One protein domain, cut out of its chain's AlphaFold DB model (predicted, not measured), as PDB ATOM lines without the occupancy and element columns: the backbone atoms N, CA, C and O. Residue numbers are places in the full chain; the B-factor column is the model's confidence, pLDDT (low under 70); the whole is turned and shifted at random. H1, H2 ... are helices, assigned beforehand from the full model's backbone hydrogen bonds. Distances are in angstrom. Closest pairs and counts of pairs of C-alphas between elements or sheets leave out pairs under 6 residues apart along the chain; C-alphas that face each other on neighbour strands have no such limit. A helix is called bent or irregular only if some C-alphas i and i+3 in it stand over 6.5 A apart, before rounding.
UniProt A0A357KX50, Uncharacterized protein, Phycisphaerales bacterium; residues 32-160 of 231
ATOM      1  N   ARG A  32     210.034 169.541 166.965       90.31
ATOM      2  CA  ARG A  32     210.818 168.718 167.898       90.31
ATOM      3  C   ARG A  32     210.049 167.484 168.359       90.31
ATOM      4  O   ARG A  32     210.634 166.407 168.414       90.31
ATOM      5  N   LEU A  33     208.758 167.628 168.665       87.94
ATOM      6  CA  LEU A  33     207.899 166.503 169.041       87.94
ATOM      7  C   LEU A  33     207.740 165.504 167.891       87.94
ATOM      8  O   LEU A  33     207.789 164.301 168.131       87.94
ATOM      9  N   ALA A  34     207.594 165.985 166.654       87.75
ATOM     10  CA  ALA A  34     207.511 165.143 165.468       87.75
ATOM     11  C   ALA A  34     208.784 164.304 165.291       87.75
ATOM     12  O   ALA A  34     208.700 163.084 165.170       87.75
ATOM     13  N   ARG A  35     209.961 164.943 165.356       92.12
ATOM     14  CA  ARG A  35     211.260 164.259 165.241       92.12
ATOM     15  C   ARG A  35     211.474 163.238 166.358       92.12
ATOM     16  O   ARG A  35     211.804 162.094 166.070       92.12
ATOM     17  N   ALA A  36     211.222 163.622 167.612       91.44
ATOM     18  CA  ALA A  36     211.326 162.705 168.748       91.44
ATOM     19  C   ALA A  36     210.369 161.509 168.600       91.44
ATOM     20  O   ALA A  36     210.759 160.369 168.830       91.44
ATOM     21  N   GLY A  37     209.137 161.746 168.136       90.19
ATOM     22  CA  GLY A  37     208.169 160.684 167.872       90.19
ATOM     23  C   GLY A  37     208.599 159.721 166.759       90.19
ATOM     24  O   GLY A  37     208.331 158.525 166.853       90.19
ATOM     25  N   GLU A  38     209.279 160.208 165.717       91.94
ATOM     26  CA  GLU A  38     209.854 159.359 164.665       91.94
ATOM     27  C   GLU A  38     211.018 158.506 165.180       91.94
ATOM     28  O   GLU A  38     211.080 157.310 164.877       91.94
ATOM     29  N   GLU A  39     211.908 159.093 165.983       94.38
ATOM     30  CA  GLU A  39     213.012 158.383 166.635       94.38
ATOM     31  C   GLU A  39     212.488 157.287 167.575       94.38
ATOM     32  O   GLU A  39     212.893 156.127 167.457       94.38
ATOM     33  N   ASP A  40     211.522 157.617 168.435       95.12
ATOM     34  CA  ASP A  40     210.895 156.675 169.365       95.12
ATOM     35  C   ASP A  40     210.169 155.543 168.631       95.12
ATOM     36  O   ASP A  40     210.293 154.373 169.008       95.12
ATOM     37  N   ALA A  41     209.444 155.850 167.550       94.31
ATOM     38  CA  ALA A  41     208.795 154.836 166.724       94.31
ATOM     39  C   ALA A  41     209.820 153.888 166.077       94.31
ATOM     40  O   ALA A  41     209.615 152.670 166.057       94.31
ATOM     41  N   GLY A  42     210.943 154.429 165.593       95.00
ATOM     42  CA  GLY A  42     212.054 153.646 165.057       95.00
ATOM     43  C   GLY A  42     212.689 152.732 166.108       95.00
ATOM     44  O   GLY A  42     212.890 151.541 165.853       95.00
ATOM     45  N   LEU A  43     212.946 153.254 167.310       96.88
ATOM     46  CA  LEU A  43     213.490 152.487 168.433       96.88
ATOM     47  C   LEU A  43     212.538 151.377 168.880       96.88
ATOM     48  O   LEU A  43     212.969 150.236 169.054       96.88
ATOM     49  N   LEU A  44     211.248 151.683 169.025       96.38
ATOM     50  CA  LEU A  44     210.236 150.707 169.418       96.38
ATOM     51  C   LEU A  44     210.131 149.577 168.389       96.38
ATOM     52  O   LEU A  44     210.085 148.402 168.763       96.38
ATOM     53  N   ARG A  45     210.150 149.915 167.095       97.56
ATOM     54  CA  ARG A  45     210.157 148.917 166.024       97.56
ATOM     55  C   ARG A  45     211.402 148.030 166.090       97.56
ATOM     56  O   ARG A  45     211.268 146.808 166.078       97.56
ATOM     57  N   ALA A  46     212.592 148.615 166.216       97.38
ATOM     58  CA  ALA A  46     213.842 147.858 166.299       97.38
ATOM     59  C   ALA A  46     213.886 146.935 167.534       97.38
ATOM     60  O   ALA A  46     214.318 145.783 167.447       97.38
ATOM     61  N   GLN A  47     213.390 147.405 168.684       97.88
ATOM     62  CA  GLN A  47     213.263 146.590 169.895       97.88
ATOM     63  C   GLN A  47     212.281 145.430 169.700       97.88
ATOM     64  O   GLN A  47     212.579 144.303 170.102       97.88
ATOM     65  N   ALA A  48     211.137 145.677 169.056       97.81
ATOM     66  CA  ALA A  48     210.173 144.632 168.735       97.81
ATOM     67  C   ALA A  48     210.790 143.567 167.814       97.81
ATOM     68  O   ALA A  48     210.692 142.379 168.114       97.81
ATOM     69  N   GLU A  49     211.489 143.971 166.749       98.38
ATOM     70  CA  GLU A  49     212.191 143.054 165.840       98.38
ATOM     71  C   GLU A  49     213.241 142.203 166.579       98.38
ATOM     72  O   GLU A  49     213.288 140.981 166.404       98.38
ATOM     73  N   ALA A  50     214.029 142.812 167.470       97.88
ATOM     74  CA  ALA A  50     215.012 142.098 168.282       97.88
ATOM     75  C   ALA A  50     214.357 141.074 169.228       97.88
ATOM     76  O   ALA A  50     214.789 139.919 169.299       97.88
ATOM     77  N   LEU A  51     213.283 141.460 169.923       97.81
ATOM     78  CA  LEU A  51     212.535 140.564 170.809       97.81
ATOM     79  C   LEU A  51     211.868 139.422 170.036       97.81
ATOM     80  O   LEU A  51     211.911 138.273 170.487       97.81
ATOM     81  N   ILE A  52     211.308 139.704 168.856       98.19
ATOM     82  CA  ILE A  52     210.752 138.697 167.945       98.19
ATOM     83  C   ILE A  52     211.840 137.691 167.554       98.19
ATOM     84  O   ILE A  52     211.621 136.482 167.664       98.19
ATOM     85  N   ALA A  53     213.031 138.158 167.168       96.56
ATOM     86  CA  ALA A  53     214.147 137.293 166.786       96.56
ATOM     87  C   ALA A  53     214.624 136.396 167.946       96.56
ATOM     88  O   ALA A  53     214.833 135.187 167.764       96.56
ATOM     89  N   VAL A  54     214.743 136.954 169.157       97.44
ATOM     90  CA  VAL A  54     215.085 136.195 170.371       97.44
ATOM     91  C   VAL A  54     214.011 135.152 170.665       97.44
ATOM     92  O   VAL A  54     214.325 133.971 170.840       97.44
ATOM     93  N   ARG A  55     212.733 135.545 170.661       97.44
ATOM     94  CA  ARG A  55     211.622 134.640 170.969       97.44
ATOM     95  C   ARG A  55     211.491 133.524 169.936       97.44
ATOM     96  O   ARG A  55     211.312 132.371 170.330       97.44
ATOM     97  N   ARG A  56     211.677 133.823 168.647       96.19
ATOM     98  CA  ARG A  56     211.730 132.827 167.565       96.19
ATOM     99  C   ARG A  56     212.860 131.825 167.781       96.19
ATOM    100  O   ARG A  56     212.660 130.617 167.635       96.19
ATOM    101  N   THR A  57     214.037 132.306 168.172       95.19
ATOM    102  CA  THR A  57     215.192 131.451 168.489       95.19
ATOM    103  C   THR A  57     214.909 130.552 169.692       95.19
ATOM    104  O   THR A  57     215.197 129.356 169.655       95.19
ATOM    105  N   MET A  58     214.296 131.088 170.751       96.38
ATOM    106  CA  MET A  58     213.904 130.300 171.923       96.38
ATOM    107  C   MET A  58     212.862 129.235 171.577       96.38
ATOM    108  O   MET A  58     213.008 128.090 172.005       96.38
ATOM    109  N   LEU A  59     211.842 129.591 170.790       96.75
ATOM    110  CA  LEU A  59     210.780 128.685 170.358       96.75
ATOM    111  C   LEU A  59     211.344 127.532 169.523       96.75
ATOM    112  O   LEU A  59     211.174 126.368 169.879       96.75
ATOM    113  N   THR A  60     212.080 127.846 168.458       95.12
ATOM    114  CA  THR A  60     212.709 126.834 167.592       95.12
ATOM    115  C   THR A  60     213.719 125.974 168.355       95.12
ATOM    116  O   THR A  60     213.733 124.752 168.196       95.12
ATOM    117  N   GLY A  61     214.505 126.567 169.259       93.44
ATOM    118  CA  GLY A  61     215.398 125.828 170.151       93.44
ATOM    119  C   GLY A  61     214.654 124.904 171.121       93.44
ATOM    120  O   GLY A  61     215.119 123.800 171.394       93.44
ATOM    121  N   SER A  62     213.488 125.321 171.622       95.69
ATOM    122  CA  SER A  62     212.631 124.495 172.478       95.69
ATOM    123  C   SER A  62     212.066 123.294 171.723       95.69
ATOM    124  O   SER A  62     212.108 122.180 172.236       95.69
ATOM    125  N   ILE A  63     211.604 123.501 170.487       95.50
ATOM    126  CA  ILE A  63     211.115 122.419 169.624       95.50
ATOM    127  C   ILE A  63     212.240 121.423 169.328       95.50
ATOM    128  O   ILE A  63     212.060 120.221 169.504       95.50
ATOM    129  N   HIS A  64     213.428 121.914 168.964       92.00
ATOM    130  CA  HIS A  64     214.589 121.056 168.734       92.00
ATOM    131  C   HIS A  64     214.935 120.200 169.961       92.00
ATOM    132  O   HIS A  64     215.087 118.984 169.847       92.00
ATOM    133  N   ARG A  65     215.014 120.814 171.150       92.62
ATOM    134  CA  ARG A  65     215.258 120.077 172.400       92.62
ATOM    135  C   ARG A  65     214.156 119.063 172.689       92.62
ATOM    136  O   ARG A  65     214.468 117.979 173.161       92.62
ATOM    137  N   SER A  66     212.900 119.380 172.373       94.25
ATOM    138  CA  SER A  66     211.795 118.428 172.495       94.25
ATOM    139  C   SER A  66     211.984 117.213 171.588       94.25
ATOM    140  O   SER A  66     211.697 116.107 172.028       94.25
ATOM    141  N   PHE A  67     212.470 117.380 170.353       93.00
ATOM    142  CA  PHE A  67     212.724 116.243 169.457       93.00
ATOM    143  C   PHE A  67     213.793 115.302 170.017       93.00
ATOM    144  O   PHE A  67     213.622 114.087 169.969       93.00
ATOM    145  N   ILE A  68     214.852 115.855 170.613       91.69
ATOM    146  CA  ILE A  68     215.896 115.065 171.279       91.69
ATOM    147  C   ILE A  68     215.339 114.387 172.539       91.69
ATOM    148  O   ILE A  68     215.483 113.182 172.705       91.69
ATOM    149  N   ALA A  69     214.670 115.140 173.418       92.19
ATOM    150  CA  ALA A  69     214.166 114.631 174.695       92.19
ATOM    151  C   ALA A  69     213.102 113.532 174.529       92.19
ATOM    152  O   ALA A  69     212.994 112.650 175.376       92.19
ATOM    153  N   ARG A  70     212.325 113.576 173.441       92.31
ATOM    154  CA  ARG A  70     211.346 112.537 173.089       92.31
ATOM    155  C   ARG A  70     211.966 111.326 172.394       92.31
ATOM    156  O   ARG A  70     211.275 110.327 172.224       92.31
ATOM    157  N   GLY A  71     213.236 111.406 172.001       92.19
ATOM    158  CA  GLY A  71     213.928 110.353 171.265       92.19
ATOM    159  C   GLY A  71     213.602 110.311 169.772       92.19
ATOM    160  O   GLY A  71     213.987 109.357 169.117       92.19
ATOM    161  N   TYR A  72     212.939 111.330 169.207       93.56
ATOM    162  CA  TYR A  72     212.704 111.404 167.753       93.56
ATOM    163  C   TYR A  72     213.988 111.632 166.967       93.56
ATOM    164  O   TYR A  72     214.030 111.385 165.766       93.56
ATOM    165  N   LEU A  73     215.009 112.160 167.639       89.69
ATOM    166  CA  LEU A  73     216.364 112.272 167.131       89.69
ATOM    167  C   LEU A  73     217.288 111.512 168.078       89.69
ATOM    168  O   LEU A  73     217.367 111.841 169.263       89.69
ATOM    169  N   SER A  74     217.996 110.519 167.552       81.94
ATOM    170  CA  SER A  74     219.005 109.781 168.304       81.94
ATOM    171  C   SER A  74     220.229 110.657 168.600       81.94
ATOM    172  O   SER A  74     220.454 111.690 167.962       81.94
ATOM    173  N   GLY A  75     221.084 110.218 169.530       71.00
ATOM    174  CA  GLY A  75     222.376 110.871 169.791       71.00
ATOM    175  C   GLY A  75     223.316 110.898 168.574       71.00
ATOM    176  O   GLY A  75     224.194 111.754 168.506       71.00
ATOM    177  N   ALA A  76     223.100 110.016 167.589       76.56
ATOM    178  CA  ALA A  76     223.802 110.008 166.303       76.56
ATOM    179  C   ALA A  76     223.179 110.965 165.260       76.56
ATOM    180  O   ALA A  76     223.673 111.073 164.137       76.56
ATOM    181  N   GLY A  77     222.103 111.674 165.620       76.94
ATOM    182  CA  GLY A  77     221.390 112.591 164.734       76.94
ATOM    183  C   GLY A  77     220.530 111.880 163.692       76.94
ATOM    184  O   GLY A  77     220.347 112.416 162.601       76.94
ATOM    185  N   GLU A  78     220.035 110.681 164.000       87.44
ATOM    186  CA  GLU A  78     219.130 109.913 163.137       87.44
ATOM    187  C   GLU A  78     217.684 110.072 163.599       87.44
ATOM    188  O   GLU A  78     217.431 110.198 164.796       87.44
ATOM    189  N   ALA A  79     216.744 110.082 162.656       92.25
ATOM    190  CA  ALA A  79     215.326 110.163 162.973       92.25
ATOM    191  C   ALA A  79     214.779 108.798 163.418       92.25
ATOM    192  O   ALA A  79     215.052 107.791 162.767       92.25
ATOM    193  N   ASP A  80     213.964 108.785 164.470       91.00
ATOM    194  CA  ASP A  80     213.212 107.610 164.924       91.00
ATOM    195  C   ASP A  80     211.703 107.865 164.779       91.00
ATOM    196  O   ASP A  80     211.056 108.494 165.623       91.00
ATOM    197  N   SER A  81     211.134 107.389 163.668       86.69
ATOM    198  CA  SER A  81     209.699 107.498 163.392       86.69
ATOM    199  C   SER A  81     208.852 106.510 164.198       86.69
ATOM    200  O   SER A  81     207.689 106.803 164.464       86.69
ATOM    201  N   ALA A  82     209.413 105.383 164.647       89.62
ATOM    202  CA  ALA A  82     208.687 104.421 165.479       89.62
ATOM    203  C   ALA A  82     208.387 105.015 166.863       89.62
ATOM    204  O   ALA A  82     207.316 104.804 167.445       89.62
ATOM    205  N   ARG A  83     209.308 105.840 167.376       92.88
ATOM    206  CA  ARG A  83     209.074 106.600 168.603       92.88
ATOM    207  C   ARG A  83     207.955 107.631 168.446       92.88
ATOM    208  O   ARG A  83     207.151 107.778 169.366       92.88
ATOM    209  N   LEU A  84     207.865 108.300 167.294       93.25
ATOM    210  CA  LEU A  84     206.757 109.211 166.979       93.25
ATOM    211  C   LEU A  84     205.409 108.474 166.956       93.25
ATOM    212  O   LEU A  84     204.446 108.967 167.532       93.25
ATOM    213  N   GLU A  85     205.334 107.295 166.336       91.69
ATOM    214  CA  GLU A  85     204.114 106.473 166.317       91.69
ATOM    215  C   GLU A  85     203.680 106.050 167.726       91.69
ATOM    216  O   GLU A  85     202.503 106.153 168.071       91.69
ATOM    217  N   THR A  86     204.642 105.649 168.563       93.81
ATOM    218  CA  THR A  86     204.393 105.301 169.970       93.81
ATOM    219  C   THR A  86     203.814 106.487 170.743       93.81
ATOM    220  O   THR A  86     202.812 106.353 171.440       93.81
ATOM    221  N   ASP A  87     204.424 107.663 170.599       94.94
ATOM    222  CA  ASP A  87     203.991 108.889 171.269       94.94
ATOM    223  C   ASP A  87     202.634 109.403 170.743       94.94
ATOM    224  O   ASP A  87     201.877 110.020 171.489       94.94
ATOM    225  N   LEU A  88     202.295 109.144 169.475       94.25
ATOM    226  CA  LEU A  88     200.989 109.492 168.902       94.25
ATOM    227  C   LEU A  88     199.843 108.669 169.495       94.25
ATOM    228  O   LEU A  88     198.729 109.188 169.603       94.25
ATOM    229  N   ALA A  89     200.109 107.422 169.888       93.06
ATOM    230  CA  ALA A  89     199.126 106.555 170.533       93.06
ATOM    231  C   ALA A  89     198.793 106.990 171.974       93.06
ATOM    232  O   ALA A  89     197.739 106.617 172.490       93.06
ATOM    233  N   ASP A  90     199.652 107.791 172.615       94.44
ATOM    234  CA  ASP A  90     199.439 108.303 173.969       94.44
ATOM    235  C   ASP A  90     198.850 109.731 173.946       94.44
ATOM    236  O   ASP A  90     199.559 110.695 173.631       94.44
ATOM    237  N   PRO A  91     197.570 109.929 174.323       91.31
ATOM    238  CA  PRO A  91     196.938 111.248 174.320       91.31
ATOM    239  C   PRO A  91     197.560 112.238 175.319       91.31
ATOM    240  O   PRO A  91     197.409 113.445 175.135       91.31
ATOM    241  N   ALA A  92     198.274 111.769 176.349       93.25
ATOM    242  CA  ALA A  92     198.913 112.631 177.345       93.25
ATOM    243  C   ALA A  92     200.225 113.259 176.840       93.25
ATOM    244  O   ALA A  92     200.695 114.267 177.375       93.25
ATOM    245  N   VAL A  93     200.835 112.690 175.800       92.88
ATOM    246  CA  VAL A  93     202.085 113.192 175.227       92.88
ATOM    247  C   VAL A  93     201.785 114.366 174.300       92.88
ATOM    248  O   VAL A  93     201.048 114.218 173.335       92.88
ATOM    249  N   GLY A  94     202.369 115.535 174.572       91.12
ATOM    250  CA  GLY A  94     202.286 116.722 173.712       91.12
ATOM    251  C   GLY A  94     203.661 117.264 173.322       91.12
ATOM    252  O   GLY A  94     204.623 117.173 174.098       91.12
ATOM    253  N   ASN A  95     203.746 117.792 172.102       94.62
ATOM    254  CA  ASN A  95     204.813 118.650 171.582       94.62
ATOM    255  C   ASN A  95     204.370 119.244 170.234       94.62
ATOM    256  O   ASN A  95     203.437 118.741 169.619       94.62
ATOM    257  N   ALA A  96     205.106 120.234 169.722       94.38
ATOM    258  CA  ALA A  96     204.738 120.947 168.495       94.38
ATOM    259  C   ALA A  96     204.436 120.044 167.278       94.38
ATOM    260  O   ALA A  96     203.546 120.369 166.500       94.38
ATOM    261  N   LEU A  97     205.148 118.923 167.110       95.06
ATOM    262  CA  LEU A  97     204.932 118.001 165.989       95.06
ATOM    263  C   LEU A  97     203.661 117.164 166.186       95.06
ATOM    264  O   LEU A  97     202.857 117.043 165.266       95.06
ATOM    265  N   ILE A  98     203.450 116.626 167.390       96.00
ATOM    266  CA  ILE A  98     202.227 115.887 167.742       96.00
ATOM    267  C   ILE A  98     201.003 116.798 167.669       96.00
ATOM    268  O   ILE A  98     199.969 116.399 167.138       96.00
ATOM    269  N   ASP A  99     201.118 118.020 168.182       95.94
ATOM    270  CA  ASP A  99     200.025 118.989 168.216       95.94
ATOM    271  C   ASP A  99     199.594 119.369 166.792       95.94
ATOM    272  O   ASP A  99     198.404 119.537 166.524       95.94
ATOM    273  N   ASP A 100     200.540 119.448 165.851       96.31
ATOM    274  CA  ASP A 100     200.245 119.642 164.431       96.31
ATOM    275  C   ASP A 100     199.552 118.440 163.792       96.31
ATOM    276  O   ASP A 100     198.644 118.632 162.980       96.31
ATOM    277  N   ILE A 101     199.928 117.217 164.172       96.44
ATOM    278  CA  ILE A 101     199.266 116.004 163.679       96.44
ATOM    279  C   ILE A 101     197.834 115.921 164.204       96.44
ATOM    280  O   ILE A 101     196.895 115.734 163.432       96.44
ATOM    281  N   ARG A 102     197.643 116.129 165.509       95.81
ATOM    282  CA  ARG A 102     196.321 116.093 166.154       95.81
ATOM    283  C   ARG A 102     195.388 117.179 165.644       95.81
ATOM    284  O   ARG A 102     194.193 116.944 165.510       95.81
ATOM    285  N   ALA A 103     195.927 118.351 165.326       95.00
ATOM    286  CA  ALA A 103     195.162 119.427 164.718       95.00
ATOM    287  C   ALA A 103     194.936 119.248 163.203       95.00
ATOM    288  O   ALA A 103     194.399 120.153 162.567       95.00
ATOM    289  N   GLY A 104     195.380 118.136 162.605       95.44
ATOM    290  CA  GLY A 104     195.211 117.845 161.178       95.44
ATOM    291  C   GLY A 104     196.061 118.713 160.242       95.44
ATOM    292  O   GLY A 104     195.819 118.727 159.037       95.44
ATOM    293  N   ARG A 105     197.054 119.444 160.765       95.12
ATOM    294  CA  ARG A 105     197.961 120.293 159.970       95.12
ATOM    295  C   ARG A 105     199.087 119.500 159.313       95.12
ATOM    296  O   ARG A 105     199.653 119.960 158.324       95.12
ATOM    297  N   LEU A 106     199.418 118.339 159.868       95.38
ATOM    298  CA  LEU A 106     200.465 117.458 159.372       95.38
ATOM    299  C   LEU A 106     199.986 116.007 159.429       95.38
ATOM    300  O   LEU A 106     199.369 115.588 160.401       95.38
ATOM    301  N   THR A 107     200.262 115.218 158.397       95.69
ATOM    302  CA  THR A 107     199.991 113.775 158.460       95.69
ATOM    303  C   THR A 107     201.097 113.073 159.256       95.69
ATOM    304  O   THR A 107     202.234 113.555 159.253       95.69
ATOM    305  N   PRO A 108     200.836 111.913 159.890       94.81
ATOM    306  CA  PRO A 108     201.889 111.139 160.557       94.81
ATOM    307  C   PRO A 108     203.077 110.828 159.633       94.81
ATOM    308  O   PRO A 108     204.233 111.006 160.011       94.81
ATOM    309  N   GLN A 109     202.800 110.465 158.376       94.81
ATOM    310  CA  GLN A 109     203.834 110.216 157.370       94.81
ATOM    311  C   GLN A 109     204.615 111.489 157.005       94.81
ATOM    312  O   GLN A 109     205.837 111.453 156.894       94.81
ATOM    313  N   GLY A 110     203.932 112.632 156.875       95.56
ATOM    314  CA  GLY A 110     204.582 113.924 156.644       95.56
ATOM    315  C   GLY A 110     205.468 114.356 157.815       95.56
ATOM    316  O   GLY A 110     206.537 114.925 157.604       95.56
ATOM    317  N   ALA A 111     205.071 114.034 159.045       94.62
ATOM    318  CA  ALA A 111     205.875 114.269 160.236       94.62
ATOM    319  C   ALA A 111     207.129 113.388 160.285       94.62
ATOM    320  O   ALA A 111     208.212 113.893 160.581       94.62
ATOM    321  N   ALA A 112     207.010 112.106 159.931       94.50
ATOM    322  CA  ALA A 112     208.158 111.210 159.810       94.50
ATOM    323  C   ALA A 112     209.152 111.695 158.738       94.50
ATOM    324  O   ALA A 112     210.357 111.734 158.989       94.50
ATOM    325  N   MET A 113     208.657 112.148 157.579       94.62
ATOM    326  CA  MET A 113     209.497 112.763 156.544       94.62
ATOM    327  C   MET A 113     210.196 114.029 157.047       94.62
ATOM    328  O   MET A 113     211.401 114.170 156.863       94.62
ATOM    329  N   LEU A 114     209.470 114.920 157.735       94.81
ATOM    330  CA  LEU A 114     210.048 116.132 158.319       94.81
ATOM    331  C   LEU A 114     211.168 115.799 159.310       94.81
ATOM    332  O   LEU A 114     212.206 116.456 159.283       94.81
ATOM    333  N   LEU A 115     210.982 114.787 160.163       94.62
ATOM    334  CA  LEU A 115     212.024 114.319 161.079       94.62
ATOM    335  C   LEU A 115     213.242 113.778 160.321       94.62
ATOM    336  O   LEU A 115     214.367 114.116 160.688       94.62
ATOM    337  N   GLY A 116     213.034 113.003 159.253       93.62
ATOM    338  CA  GLY A 116     214.104 112.505 158.382       93.62
ATOM    339  C   GLY A 116     214.906 113.629 157.719       93.62
ATOM    340  O   GLY A 116     216.134 113.663 157.825       93.62
ATOM    341  N   ASP A 117     214.220 114.601 157.116       92.94
ATOM    342  CA  ASP A 117     214.839 115.788 156.513       92.94
ATOM    343  C   ASP A 117     215.591 116.618 157.560       92.94
ATOM    344  O   ASP A 117     216.695 117.116 157.316       92.94
ATOM    345  N   TYR A 118     215.013 116.751 158.754       92.50
ATOM    346  CA  TYR A 118     215.613 117.487 159.858       92.50
ATOM    347  C   TYR A 118     216.880 116.802 160.382       92.50
ATOM    348  O   TYR A 118     217.892 117.470 160.605       92.50
ATOM    349  N   ALA A 119     216.846 115.477 160.541       92.00
ATOM    350  CA  ALA A 119     217.988 114.650 160.916       92.00
ATOM    351  C   ALA A 119     219.118 114.760 159.881       92.00
ATOM    352  O   ALA A 119     220.267 115.043 160.232       92.00
ATOM    353  N   LEU A 120     218.786 114.653 158.590       91.25
ATOM    354  CA  LEU A 120     219.739 114.861 157.501       91.25
ATOM    355  C   LEU A 120     220.365 116.261 157.571       91.25
ATOM    356  O   LEU A 120     221.589 116.402 157.542       91.25
ATOM    357  N   ALA A 121     219.546 117.303 157.732       89.88
ATOM    358  CA  ALA A 121     220.024 118.678 157.848       89.88
ATOM    359  C   ALA A 121     220.909 118.899 159.090       89.88
ATOM    360  O   ALA A 121     221.860 119.683 159.031       89.88
ATOM    361  N   ALA A 122     220.640 118.205 160.201       85.62
ATOM    362  CA  ALA A 122     221.473 118.242 161.402       85.62
ATOM    363  C   ALA A 122     222.856 117.623 161.164       85.62
ATOM    364  O   ALA A 122     223.860 118.213 161.569       85.62
ATOM    365  N   ARG A 123     222.921 116.495 160.450       85.69
ATOM    366  CA  ARG A 123     224.177 115.790 160.141       85.69
ATOM    367  C   ARG A 123     225.082 116.547 159.176       85.69
ATOM    368  O   ARG A 123     226.297 116.410 159.242       85.69
ATOM    369  N   MET A 124     224.517 117.374 158.299       84.75
ATOM    370  CA  MET A 124     225.303 118.114 157.307       84.75
ATOM    371  C   MET A 124     226.060 119.332 157.867       84.75
ATOM    372  O   MET A 124     226.784 119.956 157.097       84.75
ATOM    373  N   ALA A 125     225.925 119.651 159.167       65.31
ATOM    374  CA  ALA A 125     226.609 120.691 159.967       65.31
ATOM    375  C   ALA A 125     226.534 122.157 159.466       65.31
ATOM    376  O   ALA A 125     226.333 123.073 160.261       65.31
ATOM    377  N   THR A 126     226.612 122.405 158.161       62.56
ATOM    378  CA  THR A 126     226.593 123.717 157.496       62.56
ATOM    379  C   THR A 126     225.183 124.248 157.222       62.56
ATOM    380  O   THR A 126     225.013 125.405 156.850       62.56
ATOM    381  N   ARG A 127     224.137 123.444 157.451       78.12
ATOM    382  CA  ARG A 127     222.747 123.757 157.070       78.12
ATOM    383  C   ARG A 127     221.872 124.206 158.242       78.12
ATOM    384  O   ARG A 127     220.754 123.724 158.435       78.12
ATOM    385  N   ARG A 128     222.362 125.154 159.051       78.62
ATOM    386  CA  ARG A 128     221.546 125.761 160.126       78.62
ATOM    387  C   ARG A 128     220.272 126.412 159.570       78.62
ATOM    388  O   ARG A 128     219.224 126.236 160.180       78.62
ATOM    389  N   GLY A 129     220.358 127.090 158.421       84.00
ATOM    390  CA  GLY A 129     219.203 127.692 157.739       84.00
ATOM    391  C   GLY A 129     218.114 126.666 157.419       84.00
ATOM    392  O   GLY A 129     216.994 126.800 157.895       84.00
ATOM    393  N   THR A 130     218.479 125.559 156.767       88.12
ATOM    394  CA  THR A 130     217.542 124.478 156.412       88.12
ATOM    395  C   THR A 130     216.833 123.883 157.627       88.12
ATOM    396  O   THR A 130     215.635 123.621 157.583       88.12
ATOM    397  N   ARG A 131     217.532 123.705 158.758       88.81
ATOM    398  CA  ARG A 131     216.881 123.240 159.995       88.81
ATOM    399  C   ARG A 131     215.832 124.223 160.503       88.81
ATOM    400  O   ARG A 131     214.766 123.800 160.938       88.81
ATOM    401  N   LEU A 132     216.132 125.520 160.474       89.75
ATOM    402  CA  LEU A 132     215.185 126.551 160.899       89.75
ATOM    403  C   LEU A 132     213.983 126.632 159.952       89.75
ATOM    404  O   LEU A 132     212.864 126.768 160.432       89.75
ATOM    405  N   GLU A 133     214.194 126.481 158.645       91.44
ATOM    406  CA  GLU A 133     213.126 126.424 157.639       91.44
ATOM    407  C   GLU A 133     212.195 125.225 157.848       91.44
ATOM    408  O   GLU A 133     210.977 125.368 157.759       91.44
ATOM    409  N   LEU A 134     212.743 124.052 158.183       93.75
ATOM    410  CA  LEU A 134     211.942 122.870 158.506       93.75
ATOM    411  C   LEU A 134     211.099 123.088 159.768       93.75
ATOM    412  O   LEU A 134     209.908 122.785 159.765       93.75
ATOM    413  N   LEU A 135     211.679 123.669 160.825       94.56
ATOM    414  CA  LEU A 135     210.927 124.005 162.041       94.56
ATOM    415  C   LEU A 135     209.884 125.100 161.804       94.56
ATOM    416  O   LEU A 135     208.832 125.077 162.435       94.56
ATOM    417  N   ALA A 136     210.145 126.032 160.884       92.88
ATOM    418  CA  ALA A 136     209.209 127.091 160.525       92.88
ATOM    419  C   ALA A 136     207.922 126.572 159.867       92.88
ATOM    420  O   ALA A 136     206.947 127.310 159.793       92.88
ATOM    421  N   ARG A 137     207.881 125.307 159.426       93.06
ATOM    422  CA  ARG A 137     206.656 124.672 158.914       93.06
ATOM    423  C   ARG A 137     205.678 124.285 160.021       93.06
ATOM    424  O   ARG A 137     204.496 124.112 159.733       93.06
ATOM    425  N   LEU A 138     206.156 124.160 161.260       96.25
ATOM    426  CA  LEU A 138     205.325 123.758 162.388       96.25
ATOM    427  C   LEU A 138     204.357 124.876 162.776       96.25
ATOM    428  O   LEU A 138     204.724 126.054 162.803       96.25
ATOM    429  N   GLY A 139     203.129 124.501 163.127       95.12
ATOM    430  CA  GLY A 139     202.033 125.413 163.434       95.12
ATOM    431  C   GLY A 139     202.389 126.407 164.532       95.12
ATOM    432  O   GLY A 139     202.116 127.591 164.379       95.12
ATOM    433  N   ALA A 140     203.084 125.965 165.582       94.56
ATOM    434  CA  ALA A 140     203.536 126.847 166.659       94.56
ATOM    435  C   ALA A 140     204.474 127.969 166.167       94.56
ATOM    436  O   ALA A 140     204.378 129.101 166.639       94.56
ATOM    437  N   VAL A 141     205.375 127.678 165.218       96.38
ATOM    438  CA  VAL A 141     206.305 128.682 164.667       96.38
ATOM    439  C   VAL A 141     205.593 129.582 163.666       96.38
ATOM    440  O   VAL A 141     205.768 130.794 163.720       96.38
ATOM    441  N   ARG A 142     204.736 129.016 162.809       95.75
ATOM    442  CA  ARG A 142     203.923 129.794 161.868       95.75
ATOM    443  C   ARG A 142     203.005 130.787 162.569       95.75
ATOM    444  O   ARG A 142     203.007 131.955 162.215       95.75
ATOM    445  N   GLN A 143     202.268 130.336 163.583       95.94
ATOM    446  CA  GLN A 143     201.381 131.201 164.366       95.94
ATOM    447  C   GLN A 143     202.168 132.317 165.052       95.94
ATOM    448  O   GLN A 143     201.733 133.464 165.067       95.94
ATOM    449  N   PHE A 144     203.351 132.002 165.588       97.38
ATOM    450  CA  PHE A 144     204.238 133.021 166.136       97.38
ATOM    451  C   PHE A 144     204.667 134.042 165.071       97.38
ATOM    452  O   PHE A 144     204.582 135.240 165.323       97.38
ATOM    453  N   ASP A 145     205.098 133.588 163.892       96.69
ATOM    454  CA  ASP A 145     205.524 134.460 162.792       96.69
ATOM    455  C   ASP A 145     204.367 135.339 162.274       96.69
ATOM    456  O   ASP A 145     204.561 136.523 162.011       96.69
ATOM    457  N   GLU A 146     203.153 134.792 162.185       97.06
ATOM    458  CA  GLU A 146     201.934 135.521 161.811       97.06
ATOM    459  C   GLU A 146     201.599 136.623 162.833       97.06
ATOM    460  O   GLU A 146     201.343 137.769 162.451       97.06
ATOM    461  N   LEU A 147     201.667 136.314 164.134       97.56
ATOM    462  CA  LEU A 147     201.465 137.288 165.212       97.56
ATOM    463  C   LEU A 147     202.564 138.358 165.238       97.56
ATOM    464  O   LEU A 147     202.271 139.539 165.421       97.56
ATOM    465  N   ALA A 148     203.820 137.965 165.025       97.81
ATOM    466  CA  ALA A 148     204.946 138.885 164.940       97.81
ATOM    467  C   ALA A 148     204.787 139.857 163.760       97.81
ATOM    468  O   ALA A 148     204.966 141.063 163.923       97.81
ATOM    469  N   ALA A 149     204.383 139.357 162.590       97.88
ATOM    470  CA  ALA A 149     204.097 140.191 161.427       97.88
ATOM    471  C   ALA A 149     202.919 141.146 161.678       97.88
ATOM    472  O   ALA A 149     202.969 142.309 161.278       97.88
ATOM    473  N   ALA A 150     201.867 140.686 162.362       97.75
ATOM    474  CA  ALA A 150     200.745 141.536 162.748       97.75
ATOM    475  C   ALA A 150     201.168 142.657 163.712       97.75
ATOM    476  O   ALA A 150     200.794 143.807 163.492       97.75
ATOM    477  N   LEU A 151     201.996 142.352 164.716       97.44
ATOM    478  CA  LEU A 151     202.541 143.346 165.645       97.44
ATOM    479  C   LEU A 151     203.354 144.421 164.913       97.44
ATOM    480  O   LEU A 151     203.139 145.608 165.137       97.44
ATOM    481  N   LEU A 152     204.269 144.014 164.028       98.12
ATOM    482  CA  LEU A 152     205.107 144.954 163.281       98.12
ATOM    483  C   LEU A 152     204.276 145.867 162.371       98.12
ATOM    484  O   LEU A 152     204.521 147.070 162.342       98.12
ATOM    485  N   ARG A 153     203.250 145.328 161.698       97.88
ATOM    486  CA  ARG A 153     202.314 146.149 160.912       97.88
ATOM    487  C   ARG A 153     201.562 147.157 161.776       97.88
ATOM    488  O   ARG A 153     201.488 148.318 161.402       97.88
ATOM    489  N   ALA A 154     201.070 146.747 162.945       96.56
ATOM    490  CA  ALA A 154     200.377 147.656 163.856       96.56
ATOM    491  C   ALA A 154     201.290 148.795 164.353       96.56
ATOM    492  O   ALA A 154     200.845 149.936 164.484       96.56
ATOM    493  N   LEU A 155     202.577 148.512 164.597       95.88
ATOM    494  CA  LEU A 155     203.568 149.543 164.925       95.88
ATOM    495  C   LEU A 155     203.788 150.513 163.753       95.88
ATOM    496  O   LEU A 155     203.813 151.724 163.971       95.88
ATOM    497  N   ASP A 156     203.889 150.002 162.524       96.25
ATOM    498  CA  ASP A 156     204.062 150.829 161.321       96.25
ATOM    499  C   ASP A 156     202.846 151.720 161.051       96.25
ATOM    500  O   ASP A 156     202.997 152.909 160.765       96.25
ATOM    501  N   GLU A 157     201.641 151.166 161.182       96.62
ATOM    502  CA  GLU A 157     200.377 151.894 161.050       96.62
ATOM    503  C   GLU A 157     200.273 153.000 162.103       96.62
ATOM    504  O   GLU A 157     199.948 154.146 161.783       96.62
ATOM    505  N   ARG A 158     200.628 152.696 163.358       92.69
ATOM    506  CA  ARG A 158     200.637 153.695 164.430       92.69
ATOM    507  C   ARG A 158     201.658 154.800 164.167       92.69
ATOM    508  O   ARG A 158     201.326 155.971 164.337       92.69
ATOM    509  N   ALA A 159     202.871 154.454 163.738       93.50
ATOM    510  CA  ALA A 159     203.900 155.430 163.389       93.50
ATOM    511  C   ALA A 159     203.468 156.312 162.205       93.50
ATOM    512  O   ALA A 159     203.683 157.523 162.217       93.50
ATOM    513  N   ALA A 160     202.811 155.733 161.194       93.06
ATOM    514  CA  ALA A 160     202.251 156.479 160.072       93.06
ATOM    515  C   ALA A 160     201.157 157.463 160.515       93.06
ATOM    516  O   ALA A 160     201.194 158.621 160.100       93.06
TER     517      ALA A 160
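AT A GLANCE: This is residues 32 to 160 of the 231 residues of an uncharacterized protein of Phycisphaerales bacterium (UniProt A0A357KX50). Two long helices, H1 and H6, run side by side in opposite directions as a long arm, and at one end of it the four short helices H2, H3, H4 and H5 make a small head, into which the last part of H1 reaches. H4 and H5 fold back on each other side by side, and H5 lies crosswise to the arm where H6 begins. The printed part has 129 residues with six named helices, H1 to H6 in order along the chain, and no named strand; its class is all helix. It is loose, with a radius of gyration of the C-alphas of 18.7 A, and elongated, spanning 64 by 33 by 19 A.

IN THESE COORDINATES: The printed part begins with H1, residues 32 to 69, the longest helix, which measures 54.6 A from first to last C-alpha; C-alpha 32 is at (210.818, 168.718, 167.898) and C-alpha 69 at (214.166, 114.631, 174.695). H2 is residues 81 to 89, 12.8 A long. H3 is residues 96 to 102, 10.0 A long. H4, residues 108 to 123, measures 22.8 A. H5 is residues 128 to 135, 10.9 A long. H6, residues 139 to 160, measures 31.2 A and ends with C-alpha 160 at (202.251, 156.479, 160.072). No helix is bent.

HOW THE PARTS SIT: H1 and H6 touch, with 14 pairs of C-alphas within 8 A. Their lines stand at a shallow tilt of 2 degrees and they run opposite ways; their closest C-alphas are those of Ala 41 and Ala 159, 6.0 A apart. H1 and H5 only just touch, with 3 pairs of C-alphas within 8 A, and H1 does so with residues 60 to 63 alone. The closest C-alphas of the two are those of Thr 60 and Leu 135, 6.5 A apart, and their lines are about perpendicular at 80 degrees. H5 and H4 form a helical hairpin at a shallow tilt of 12 degrees, opposite ways, and touch most closely at the C-alphas of Tyr 118 and Arg 131, 5.9 A apart. H4 touches H2 with residues 108 to 115 alone, at a steep tilt of 41 degrees, opposite ways; their closest C-alphas are those of Ser 81 and Ala 112, 5.4 A apart. H3 and H4 form a second helical hairpin, but only just touch, with 3 pairs of C-alphas within 8 A; the closest are those of Ile 101 and Pro 108, 6.3 A apart. H3 and H6 also only just touch, with 3 such pairs, the closest C-alphas being those of Asp 100 and Gly 139 at 6.1 A. The packing of the helices is part aligned and part crossed, with 3 of 6 touching pairs at a shallow tilt. H4 is apart from both H1 and H6, and H2 is apart from H1, H5 and H6. In the backbones of H1, H2, H3, H4, H5 and H6, every O i to N i+4 pair is within hydrogen-bond range.

THE WHOLE: The two C-alphas farthest apart are those of Arg 32 and Ala 82, at 64.4 A, while the first and last printed C-alphas, those of Arg 32 and Ala 160, are 16.9 A apart. The printed part has no cut. The link from H1 to H2, with 11 residues, is long; that from H2 to H3 is short, and those from H3 to H4, H4 to H5 and H5 to H6 are tight. The mean pLDDT of the printed part is 92.7, and the model's confidence is under 70 at residues 125 to 126, in the link between H4 and H5.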